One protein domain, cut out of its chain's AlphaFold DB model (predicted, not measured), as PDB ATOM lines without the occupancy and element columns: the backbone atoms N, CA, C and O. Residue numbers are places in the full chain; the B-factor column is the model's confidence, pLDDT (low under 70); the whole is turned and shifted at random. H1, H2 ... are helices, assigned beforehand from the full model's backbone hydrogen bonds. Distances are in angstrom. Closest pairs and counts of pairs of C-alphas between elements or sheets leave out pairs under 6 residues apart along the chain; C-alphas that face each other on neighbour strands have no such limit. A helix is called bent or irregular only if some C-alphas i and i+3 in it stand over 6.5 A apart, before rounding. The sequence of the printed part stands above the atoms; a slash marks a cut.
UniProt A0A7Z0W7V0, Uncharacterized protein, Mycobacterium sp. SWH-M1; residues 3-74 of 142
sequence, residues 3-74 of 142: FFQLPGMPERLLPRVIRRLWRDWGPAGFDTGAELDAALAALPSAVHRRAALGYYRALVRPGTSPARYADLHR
ATOM      1  N   PHE A   3     -45.354  40.012  27.476       90.19
ATOM      2  CA  PHE A   3     -45.277  41.025  28.534       90.19
ATOM      3  C   PHE A   3     -45.326  42.469  27.988       90.19
ATOM      4  O   PHE A   3     -45.977  43.328  28.574       90.19
ATOM      5  N   PHE A   4     -44.716  42.732  26.827       91.62
ATOM      6  CA  PHE A   4     -44.657  44.068  26.221       91.62
ATOM      7  C   PHE A   4     -45.993  44.564  25.636       91.62
ATOM      8  O   PHE A   4     -46.105  45.739  25.272       91.62
ATOM      9  N   GLN A   5     -47.019  43.707  25.591       90.75
ATOM     10  CA  GLN A   5     -48.373  44.081  25.167       90.75
ATOM     11  C   GLN A   5     -49.181  44.762  26.280       90.75
ATOM     12  O   GLN A   5     -50.171  45.431  25.992       90.75
ATOM     13  N   LEU A   6     -48.763  44.632  27.545       91.00
ATOM     14  CA  LEU A   6     -49.476  45.239  28.668       91.00
ATOM     15  C   LEU A   6     -49.404  46.779  28.601       91.00
ATOM     16  O   LEU A   6     -48.339  47.339  28.309       91.00
ATOM     17  N   PRO A   7     -50.508  47.495  28.879       87.75
ATOM     18  CA  PRO A   7     -50.518  48.951  28.852       87.75
ATOM     19  C   PRO A   7     -49.770  49.525  30.064       87.75
ATOM     20  O   PRO A   7     -50.092  49.230  31.214       87.75
ATOM     21  N   GLY A   8     -48.759  50.361  29.818       88.50
ATOM     22  CA  GLY A   8     -48.078  51.185  30.826       88.50
ATOM     23  C   GLY A   8     -47.124  50.458  31.784       88.50
ATOM     24  O   GLY A   8     -46.165  51.070  32.258       88.50
ATOM     25  N   MET A   9     -47.346  49.173  32.087       92.44
ATOM     26  CA  MET A   9     -46.460  48.387  32.958       92.44
ATOM     27  C   MET A   9     -45.055  48.203  32.348       92.44
ATOM     28  O   MET A   9     -44.077  48.497  33.045       92.44
ATOM     29  N   PRO A  10     -44.903  47.782  31.076       92.50
ATOM     30  CA  PRO A  10     -43.594  47.614  30.456       92.50
ATOM     31  C   PRO A  10     -42.751  48.886  30.470       92.50
ATOM     32  O   PRO A  10     -41.578  48.823  30.814       92.50
ATOM     33  N   GLU A  11     -43.334  50.055  30.197       93.88
ATOM     34  CA  GLU A  11     -42.619  51.334  30.224       93.88
ATOM     35  C   GLU A  11     -42.072  51.679  31.614       93.88
ATOM     36  O   GLU A  11     -41.047  52.347  31.720       93.88
ATOM     37  N   ARG A  12     -42.736  51.251  32.692       93.38
ATOM     38  CA  ARG A  12     -42.274  51.486  34.071       93.38
ATOM     39  C   ARG A  12     -41.178  50.509  34.481       93.38
ATOM     40  O   ARG A  12     -40.264  50.882  35.209       93.38
ATOM     41  N   LEU A  13     -41.277  49.263  34.025       95.31
ATOM     42  CA  LEU A  13     -40.349  48.194  34.394       95.31
ATOM     43  C   LEU A  13     -39.151  48.079  33.449       95.31
ATOM     44  O   LEU A  13     -38.188  47.395  33.795       95.31
ATOM     45  N   LEU A  14     -39.166  48.777  32.309       92.69
ATOM     46  CA  LEU A  14     -38.141  48.661  31.275       92.69
ATOM     47  C   LEU A  14     -36.705  48.822  31.796       92.69
ATOM     48  O   LEU A  14     -35.883  47.992  31.429       92.69
ATOM     49  N   PRO A  15     -36.378  49.764  32.705       93.38
ATOM     50  CA  PRO A  15     -35.015  49.865  33.229       93.38
ATOM     51  C   PRO A  15     -34.543  48.628  34.001       93.38
ATOM     52  O   PRO A  15     -33.347  48.370  34.075       93.38
ATOM     53  N   ARG A  16     -35.452  47.863  34.619       94.31
ATOM     54  CA  ARG A  16     -35.107  46.594  35.286       94.31
ATOM     55  C   ARG A  16     -35.034  45.453  34.280       94.31
ATOM     56  O   ARG A  16     -34.125  44.636  34.350       94.31
ATOM     57  N   VAL A  17     -35.977  45.431  33.337       94.19
ATOM     58  CA  VAL A  17     -36.021  44.436  32.262       94.19
ATOM     59  C   VAL A  17     -34.754  44.509  31.414       94.19
ATOM     60  O   VAL A  17     -34.120  43.483  31.233       94.19
ATOM     61  N   ILE A  18     -34.333  45.697  30.973       94.06
ATOM     62  CA  ILE A  18     -33.122  45.880  30.159       94.06
ATOM     63  C   ILE A  18     -31.887  45.347  30.888       94.06
ATOM     64  O   ILE A  18     -31.153  44.569  30.297       94.06
ATOM     65  N   ARG A  19     -31.697  45.669  32.176       93.00
ATOM     66  CA  ARG A  19     -30.568  45.131  32.962       93.00
ATOM     67  C   ARG A  19     -30.567  43.603  33.011       93.00
ATOM     68  O   ARG A  19     -29.516  42.983  32.902       93.00
ATOM     69  N   ARG A  20     -31.746  42.990  33.173       92.94
ATOM     70  CA  ARG A  20     -31.880  41.528  33.141       92.94
ATOM     71  C   ARG A  20     -31.547  40.972  31.759       92.94
ATOM     72  O   ARG A  20     -30.777  40.030  31.696       92.94
ATOM     73  N   LEU A  21     -32.099  41.552  30.691       93.25
ATOM     74  CA  LEU A  21     -31.844  41.103  29.321       93.25
ATOM     75  C   LEU A  21     -30.362  41.217  28.972       93.25
ATOM     76  O   LEU A  21     -29.802  40.259  28.476       93.25
ATOM     77  N   TRP A  22     -29.706  42.327  29.307       93.19
ATOM     78  CA  TRP A  22     -28.277  42.500  29.048       93.19
ATOM     79  C   TRP A  22     -27.419  41.431  29.723       93.19
ATOM     80  O   TRP A  22     -26.564  40.837  29.076       93.19
ATOM     81  N   ARG A  23     -27.712  41.115  30.989       90.81
ATOM     82  CA  ARG A  23     -27.054  40.010  31.698       90.81
ATOM     83  C   ARG A  23     -27.316  38.646  31.055       90.81
ATOM     84  O   ARG A  23     -26.448  37.788  31.101       90.81
ATOM     85  N   ASP A  24     -28.530  38.424  30.565       92.81
ATOM     86  CA  ASP A  24     -28.949  37.121  30.050       92.81
ATOM     87  C   ASP A  24     -28.524  36.906  28.590       92.81
ATOM     88  O   ASP A  24     -28.483  35.767  28.141       92.81
ATOM     89  N   TRP A  25     -28.263  37.980  27.842       95.00
ATOM     90  CA  TRP A  25     -28.006  37.947  26.400       95.00
ATOM     91  C   TRP A  25     -26.522  38.046  26.036       95.00
ATOM     92  O   TRP A  25     -26.139  37.577  24.963       95.00
ATOM     93  N   GLY A  26     -25.707  38.662  26.893       91.88
ATOM     94  CA  GLY A  26     -24.259  38.754  26.700       91.88
ATOM     95  C   GLY A  26     -23.491  37.543  27.253       91.88
ATOM     96  O   GLY A  26     -24.065  36.716  27.970       91.88
ATOM     97  N   PRO A  27     -22.179  37.448  26.969       92.44
ATOM     98  CA  PRO A  27     -21.305  36.424  27.529       92.44
ATOM     99  C   PRO A  27     -21.298  36.437  29.059       92.44
ATOM    100  O   PRO A  27     -21.362  37.488  29.706       92.44
ATOM    101  N   ALA A  28     -21.157  35.255  29.660       87.50
ATOM    102  CA  ALA A  28     -21.083  35.140  31.110       87.50
ATOM    103  C   ALA A  28     -19.862  35.901  31.657       87.50
ATOM    104  O   ALA A  28     -18.723  35.608  31.308       87.50
ATOM    105  N   GLY A  29     -20.105  36.860  32.555       84.81
ATOM    106  CA  GLY A  29     -19.047  37.642  33.199       84.81
ATOM    107  C   GLY A  29     -18.541  38.844  32.397       84.81
ATOM    108  O   GLY A  29     -17.624  39.510  32.870       84.81
ATOM    109  N   PHE A  30     -19.133  39.157  31.240       86.75
ATOM    110  CA  PHE A  30     -18.804  40.382  30.510       86.75
ATOM    111  C   PHE A  30     -19.311  41.620  31.271       86.75
ATOM    112  O   PHE A  30     -20.491  41.701  31.636       86.75
ATOM    113  N   ASP A  31     -18.423  42.587  31.518       85.94
ATOM    114  CA  ASP A  31     -18.791  43.852  32.152       85.94
ATOM    115  C   ASP A  31     -19.439  44.778  31.123       85.94
ATOM    116  O   ASP A  31     -18.795  45.256  30.199       85.94
ATOM    117  N   THR A  32     -20.737  45.012  31.291       81.38
ATOM    118  CA  THR A  32     -21.518  45.910  30.436       81.38
ATOM    119  C   THR A  32     -21.905  47.207  31.142       81.38
ATOM    120  O   THR A  32     -22.799  47.905  30.671       81.38
ATOM    121  N   GLY A  33     -21.319  47.525  32.304       87.69
ATOM    122  CA  GLY A  33     -21.811  48.594  33.176       87.69
ATOM    123  C   GLY A  33     -21.972  49.945  32.471       87.69
ATOM    124  O   GLY A  33     -23.059  50.527  32.496       87.69
ATOM    125  N   ALA A  34     -20.921  50.414  31.795       91.44
ATOM    126  CA  ALA A  34     -20.918  51.721  31.141       91.44
ATOM    127  C   ALA A  34     -21.882  51.779  29.943       91.44
ATOM    128  O   ALA A  34     -22.655  52.730  29.799       91.44
ATOM    129  N   GLU A  35     -21.882  50.752  29.098       93.69
ATOM    130  CA  GLU A  35     -22.718  50.676  27.901       93.69
ATOM    131  C   GLU A  35     -24.197  50.481  28.254       93.69
ATOM    132  O   GLU A  35     -25.074  51.074  27.620       93.69
ATOM    133  N   LEU A  36     -24.486  49.711  29.303       93.81
ATOM    134  CA  LEU A  36     -25.827  49.534  29.849       93.81
ATOM    135  C   LEU A  36     -26.363  50.845  30.425       93.81
ATOM    136  O   LEU A  36     -27.518  51.199  30.173       93.81
ATOM    137  N   ASP A  37     -25.540  51.584  31.165       95.31
ATOM    138  CA  ASP A  37     -25.920  52.893  31.691       95.31
ATOM    139  C   ASP A  37     -26.185  53.894  30.558       95.31
ATOM    140  O   ASP A  37     -27.205  54.590  30.586       95.31
ATOM    141  N   ALA A  38     -25.355  53.903  29.512       95.69
ATOM    142  CA  ALA A  38     -25.589  54.709  28.314       95.69
ATOM    143  C   ALA A  38     -26.898  54.320  27.596       95.69
ATOM    144  O   ALA A  38     -27.702  55.189  27.240       95.69
ATOM    145  N   ALA A  39     -27.170  53.020  27.441       94.44
ATOM    146  CA  ALA A  39     -28.405  52.521  26.835       94.44
ATOM    147  C   ALA A  39     -29.653  52.904  27.652       94.44
ATOM    148  O   ALA A  39     -30.691  53.267  27.092       94.44
ATOM    149  N   LEU A  40     -29.565  52.868  28.985       95.94
ATOM    150  CA  LEU A  40     -30.637  53.312  29.875       95.94
ATOM    151  C   LEU A  40     -30.831  54.833  29.824       95.94
ATOM    152  O   LEU A  40     -31.975  55.298  29.820       95.94
ATOM    153  N   ALA A  41     -29.744  55.602  29.740       97.00
ATOM    154  CA  ALA A  41     -29.779  57.057  29.609       97.00
ATOM    155  C   ALA A  41     -30.442  57.513  28.298       97.00
ATOM    156  O   ALA A  41     -31.122  58.539  28.284       97.00
ATOM    157  N   ALA A  42     -30.347  56.715  27.227       96.25
ATOM    158  CA  ALA A  42     -31.050  56.951  25.964       96.25
ATOM    159  C   ALA A  42     -32.586  56.785  26.057       96.25
ATOM    160  O   ALA A  42     -33.312  57.121  25.119       96.25
ATOM    161  N   LEU A  43     -33.117  56.302  27.190       96.69
ATOM    162  CA  LEU A  43     -34.548  56.069  27.416       96.69
ATOM    163  C   LEU A  43     -35.122  56.886  28.596       96.69
ATOM    164  O   LEU A  43     -35.791  56.322  29.480       96.69
ATOM    165  N   PRO A  44     -34.942  58.224  28.621       95.88
ATOM    166  CA  PRO A  44     -35.174  59.026  29.821       95.88
ATOM    167  C   PRO A  44     -36.656  59.103  30.212       95.88
ATOM    168  O   PRO A  44     -37.007  59.099  31.393       95.88
ATOM    169  N   SER A  45     -37.568  59.106  29.235       95.50
ATOM    170  CA  SER A  45     -39.003  59.315  29.474       95.50
ATOM    171  C   SER A  45     -39.875  58.128  29.062       95.50
ATOM    172  O   SER A  45     -39.458  57.234  28.326       95.50
ATOM    173  N   ALA A  46     -41.136  58.138  29.507       93.19
ATOM    174  CA  ALA A  46     -42.125  57.135  29.107       93.19
ATOM    175  C   ALA A  46     -42.348  57.095  27.584       93.19
ATOM    176  O   ALA A  46     -42.610  56.027  27.043       93.19
ATOM    177  N   VAL A  47     -42.197  58.229  26.886       95.12
ATOM    178  CA  VAL A  47     -42.309  58.295  25.419       95.12
ATOM    179  C   VAL A  47     -41.170  57.520  24.751       95.12
ATOM    180  O   VAL A  47     -41.433  56.694  23.881       95.12
ATOM    181  N   HIS A  48     -39.930  57.700  25.216       96.69
ATOM    182  CA  HIS A  48     -38.769  56.957  24.708       96.69
ATOM    183  C   HIS A  48     -38.911  55.454  24.972       96.69
ATOM    184  O   HIS A  48     -38.741  54.633  24.075       96.69
ATOM    185  N   ARG A  49     -39.321  55.082  26.190       96.00
ATOM    186  CA  ARG A  49     -39.544  53.673  26.554       96.00
ATOM    187  C   ARG A  49     -40.681  53.043  25.753       96.00
ATOM    188  O   ARG A  49     -40.573  51.896  25.334       96.00
ATOM    189  N   ARG A  50     -41.745  53.798  25.467       94.56
ATOM    190  CA  ARG A  50     -42.815  53.362  24.565       94.56
ATOM    191  C   ARG A  50     -42.310  53.147  23.138       94.56
ATOM    192  O   ARG A  50     -42.747  52.189  22.506       94.56
ATOM    193  N   ALA A  51     -41.411  53.999  22.642       95.00
ATOM    194  CA  ALA A  51     -40.799  53.838  21.324       95.00
ATOM    195  C   ALA A  51     -39.943  52.561  21.250       95.00
ATOM    196  O   ALA A  51     -40.122  51.770  20.326       95.00
ATOM    197  N   ALA A  52     -39.124  52.292  22.273       94.81
ATOM    198  CA  ALA A  52     -38.318  51.068  22.369       94.81
ATOM    199  C   ALA A  52     -39.162  49.779  22.395       94.81
ATOM    200  O   ALA A  52     -38.713  48.726  21.957       94.81
ATOM    201  N   LEU A  53     -40.405  49.852  22.876       93.94
ATOM    202  CA  LEU A  53     -41.346  48.727  22.905       93.94
ATOM    203  C   LEU A  53     -42.235  48.629  21.657       93.94
ATOM    204  O   LEU A  53     -42.997  47.669  21.511       93.94
ATOM    205  N   GLY A  54     -42.185  49.627  20.774       92.25
ATOM    206  CA  GLY A  54     -43.123  49.777  19.665       92.25
ATOM    207  C   GLY A  54     -43.110  48.592  18.701       92.25
ATOM    208  O   GLY A  54     -44.177  48.127  18.300       92.25
ATOM    209  N   TYR A  55     -41.928  48.060  18.384       90.06
ATOM    210  CA  TYR A  55     -41.806  46.933  17.459       90.06
ATOM    211  C   TYR A  55     -42.381  45.634  18.043       90.06
ATOM    212  O   TYR A  55     -43.090  44.921  17.340       90.06
ATOM    213  N   TYR A  56     -42.211  45.367  19.345       91.75
ATOM    214  CA  TYR A  56     -42.848  44.214  19.992       91.75
ATOM    215  C   TYR A  56     -44.373  44.283  19.935       91.75
ATOM    216  O   TYR A  56     -45.040  43.269  19.744       91.75
ATOM    217  N   ARG A  57     -44.941  45.482  20.090       91.38
ATOM    218  CA  ARG A  57     -46.389  45.698  19.960       91.38
ATOM    219  C   ARG A  57     -46.861  45.538  18.522       91.38
ATOM    220  O   ARG A  57     -47.932  44.992  18.295       91.38
ATOM    221  N   ALA A  58     -46.052  45.968  17.556       89.06
ATOM    222  CA  ALA A  58     -46.347  45.785  16.141       89.06
ATOM    223  C   ALA A  58     -46.368  44.302  15.729       89.06
ATOM    224  O   ALA A  58     -47.231  43.933  14.940       89.06
ATOM    225  N   LEU A  59     -45.503  43.455  16.303       86.31
ATOM    226  CA  LEU A  59     -45.452  42.014  16.003       86.31
ATOM    227  C   LEU A  59     -46.760  41.268  16.314       86.31
ATOM    228  O   LEU A  59     -47.104  40.324  15.612       86.31
ATOM    229  N   VAL A  60     -47.478  41.672  17.364       84.69
ATOM    230  CA  VAL A  60     -48.710  41.000  17.830       84.69
ATOM    231  C   VAL A  60     -49.963  41.790  17.431       84.69
ATOM    232  O   VAL A  60     -51.084  41.389  17.736       84.69
ATOM    233  N   ARG A  61     -49.799  42.936  16.757       80.88
ATOM    234  CA  ARG A  61     -50.905  43.836  16.436       80.88
ATOM    235  C   ARG A  61     -51.918  43.128  15.525       80.88
ATOM    236  O   ARG A  61     -51.561  42.765  14.406       80.88
ATOM    237  N   PRO A  62     -53.192  43.023  15.937       74.38
ATOM    238  CA  PRO A  62     -54.244  42.563  15.045       74.38
ATOM    239  C   PRO A  62     -54.462  43.569  13.908       74.38
ATOM    240  O   PRO A  62     -54.514  44.781  14.142       74.38
ATOM    241  N   GLY A  63     -54.636  43.065  12.687       77.94
ATOM    242  CA  GLY A  63     -55.009  43.863  11.518       77.94
ATOM    243  C   GLY A  63     -53.862  44.163  10.554       77.94
ATOM    244  O   GLY A  63     -52.799  43.547  10.583       77.94
ATOM    245  N   THR A  64     -54.113  45.095   9.636       78.38
ATOM    246  CA  THR A  64     -53.183  45.443   8.559       78.38
ATOM    247  C   THR A  64     -52.167  46.490   9.004       78.38
ATOM    248  O   THR A  64     -52.430  47.330   9.869       78.38
ATOM    249  N   SER A  65     -50.998  46.472   8.363       86.06
ATOM    250  CA  SER A  65     -49.989  47.523   8.509       86.06
ATOM    251  C   SER A  65     -50.589  48.915   8.251       86.06
ATOM    252  O   SER A  65     -51.481  49.037   7.405       86.06
ATOM    253  N   PRO A  66     -50.125  49.978   8.944       88.62
ATOM    254  CA  PRO A  66     -50.505  51.348   8.612       88.62
ATOM    255  C   PRO A  66     -50.323  51.638   7.116       88.62
ATOM    256  O   PRO A  66     -49.316  51.232   6.542       88.62
ATOM    257  N   ALA A  67     -51.245  52.394   6.506       91.25
ATOM    258  CA  ALA A  67     -51.263  52.640   5.056       91.25
ATOM    259  C   ALA A  67     -49.912  53.123   4.498       91.25
ATOM    260  O   ALA A  67     -49.444  52.618   3.483       91.25
ATOM    261  N   ARG A  68     -49.219  54.010   5.225       93.31
ATOM    262  CA  ARG A  68     -47.881  54.519   4.865       93.31
ATOM    263  C   ARG A  68     -46.783  53.450   4.749       93.31
ATOM    264  O   ARG A  68     -45.709  53.741   4.245       93.31
ATOM    265  N   TYR A  69     -47.019  52.248   5.268       91.56
ATOM    266  CA  TYR A  69     -46.094  51.117   5.233       91.56
ATOM    267  C   TYR A  69     -46.677  49.906   4.494       91.56
ATOM    268  O   TYR A  69     -46.072  48.838   4.545       91.56
ATOM    269  N   ALA A  70     -47.845  50.023   3.851       90.69
ATOM    270  CA  ALA A  70     -48.507  48.891   3.199       90.69
ATOM    271  C   ALA A  70     -47.608  48.249   2.126       90.69
ATOM    272  O   ALA A  70     -47.425  47.029   2.129       90.69
ATOM    273  N   ASP A  71     -46.962  49.078   1.301       92.50
ATOM    274  CA  ASP A  71     -46.081  48.630   0.217       92.50
ATOM    275  C   ASP A  71     -44.824  47.916   0.712       92.50
ATOM    276  O   ASP A  71     -44.371  46.966   0.081       92.50
ATOM    277  N   LEU A  72     -44.263  48.341   1.847       91.38
ATOM    278  CA  LEU A  72     -43.103  47.685   2.457       91.38
ATOM    279  C   LEU A  72     -43.511  46.410   3.196       91.38
ATOM    280  O   LEU A  72     -42.823  45.395   3.134       91.38
ATOM    281  N   HIS A  73     -44.663  46.436   3.868       89.69
ATOM    282  CA  HIS A  73     -45.143  45.321   4.675       89.69
ATOM    283  C   HIS A  73     -45.420  44.064   3.844       89.69
ATOM    284  O   HIS A  73     -45.364  42.958   4.387       89.69
ATOM    285  N   ARG A  74     -45.689  44.192   2.537       88.94
ATOM    286  CA  ARG A  74     -45.853  43.033   1.643       88.94
ATOM    287  C   ARG A  74     -44.604  42.149   1.563       88.94
ATOM    288  O   ARG A  74     -44.761  40.962   1.340       88.94
TER     289      ARG A  74
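This is residues 3 to 74 of the 142 residues of an uncharacterized protein of Mycobacterium sp. SWH-M1 (UniProt A0A7Z0W7V0). A kinked helix, H1, makes one side of a loose, elongated string of helices. The chain then folds back as H2, which packs on residues 15 to 22 of H1 in a helical hairpin, and turns again into H3, which runs the same way as H1 at a steep tilt and packs on its residues 11 to 14. Beyond H3 the string trails on through H4 to H5, with residues 66 to 72 sticking out free. The printed part has 72 residues with five named helices, H1, H2, H3, H4 and H5 in that order, and no named strand: the class is all helix. It is loose, with a radius of gyration of the C-alphas of 15.1 A, and spans 44 by 25 by 20 A.

H1, residues 9 to 25, is the longest helix and has a kink of 58 degrees near residue 16. It is irregular, with C-alphas 12 and 15 7.5 A apart. H2, residues 33 to 41, forms a helical hairpin with H1. The two touch, with residues 15 to 22 of H1 alone, and their closest C-alphas are those of Pro 15 and Leu 40, 6.5 A apart. They run opposite ways at a shallow tilt of 24 degrees. H3, residues 46 to 52, touches H1 at its residues 11 to 14 alone. Their closest C-alphas are those of Glu 11 and Arg 49, 5.3 A apart. H1 and H3 run the same way at a steep tilt of 42 degrees. H2 and H3 are apart. H4, residues 54 to 60, and H3 meet only through their link. H5, residues 67 to 73, is irregular, with C-alphas 68 and 71 7.7 A apart, and is apart from H4. H4 and H5 touch no helix. In H2 and H3 every O i to N i+4 pair is within hydrogen-bond range, against 10 of 13 in H1, 2 of 3 in H4 and 1 of 3 in H5, where 3 of 4 O i to N i+3 pairs are within range.

H1 begins at C-alpha 9, at (-46.460, 48.387, 32.958), and is 22.2 A long from first to last C-alpha. H2 is 12.2 A long, H3 9.8 A, H4 10.6 A and H5 9.5 A. H3 begins at C-alpha 46, at (-42.125, 57.135, 29.107), and H5 ends at C-alpha 73, at (-45.143, 45.321, 4.675).

The two C-alphas farthest apart are those of Gly 29 and Ala 67, 45.3 A. Residues 24 to 29 stand free, and so do residues 66 to 72, of which 67 to 72 belong to H5. The links H2 to H3 and H3 to H4 are tight, and H1 to H2 and H4 to H5 are short. The printed part has no cut. Its mean pLDDT is 91.2, and no printed residue is under 70.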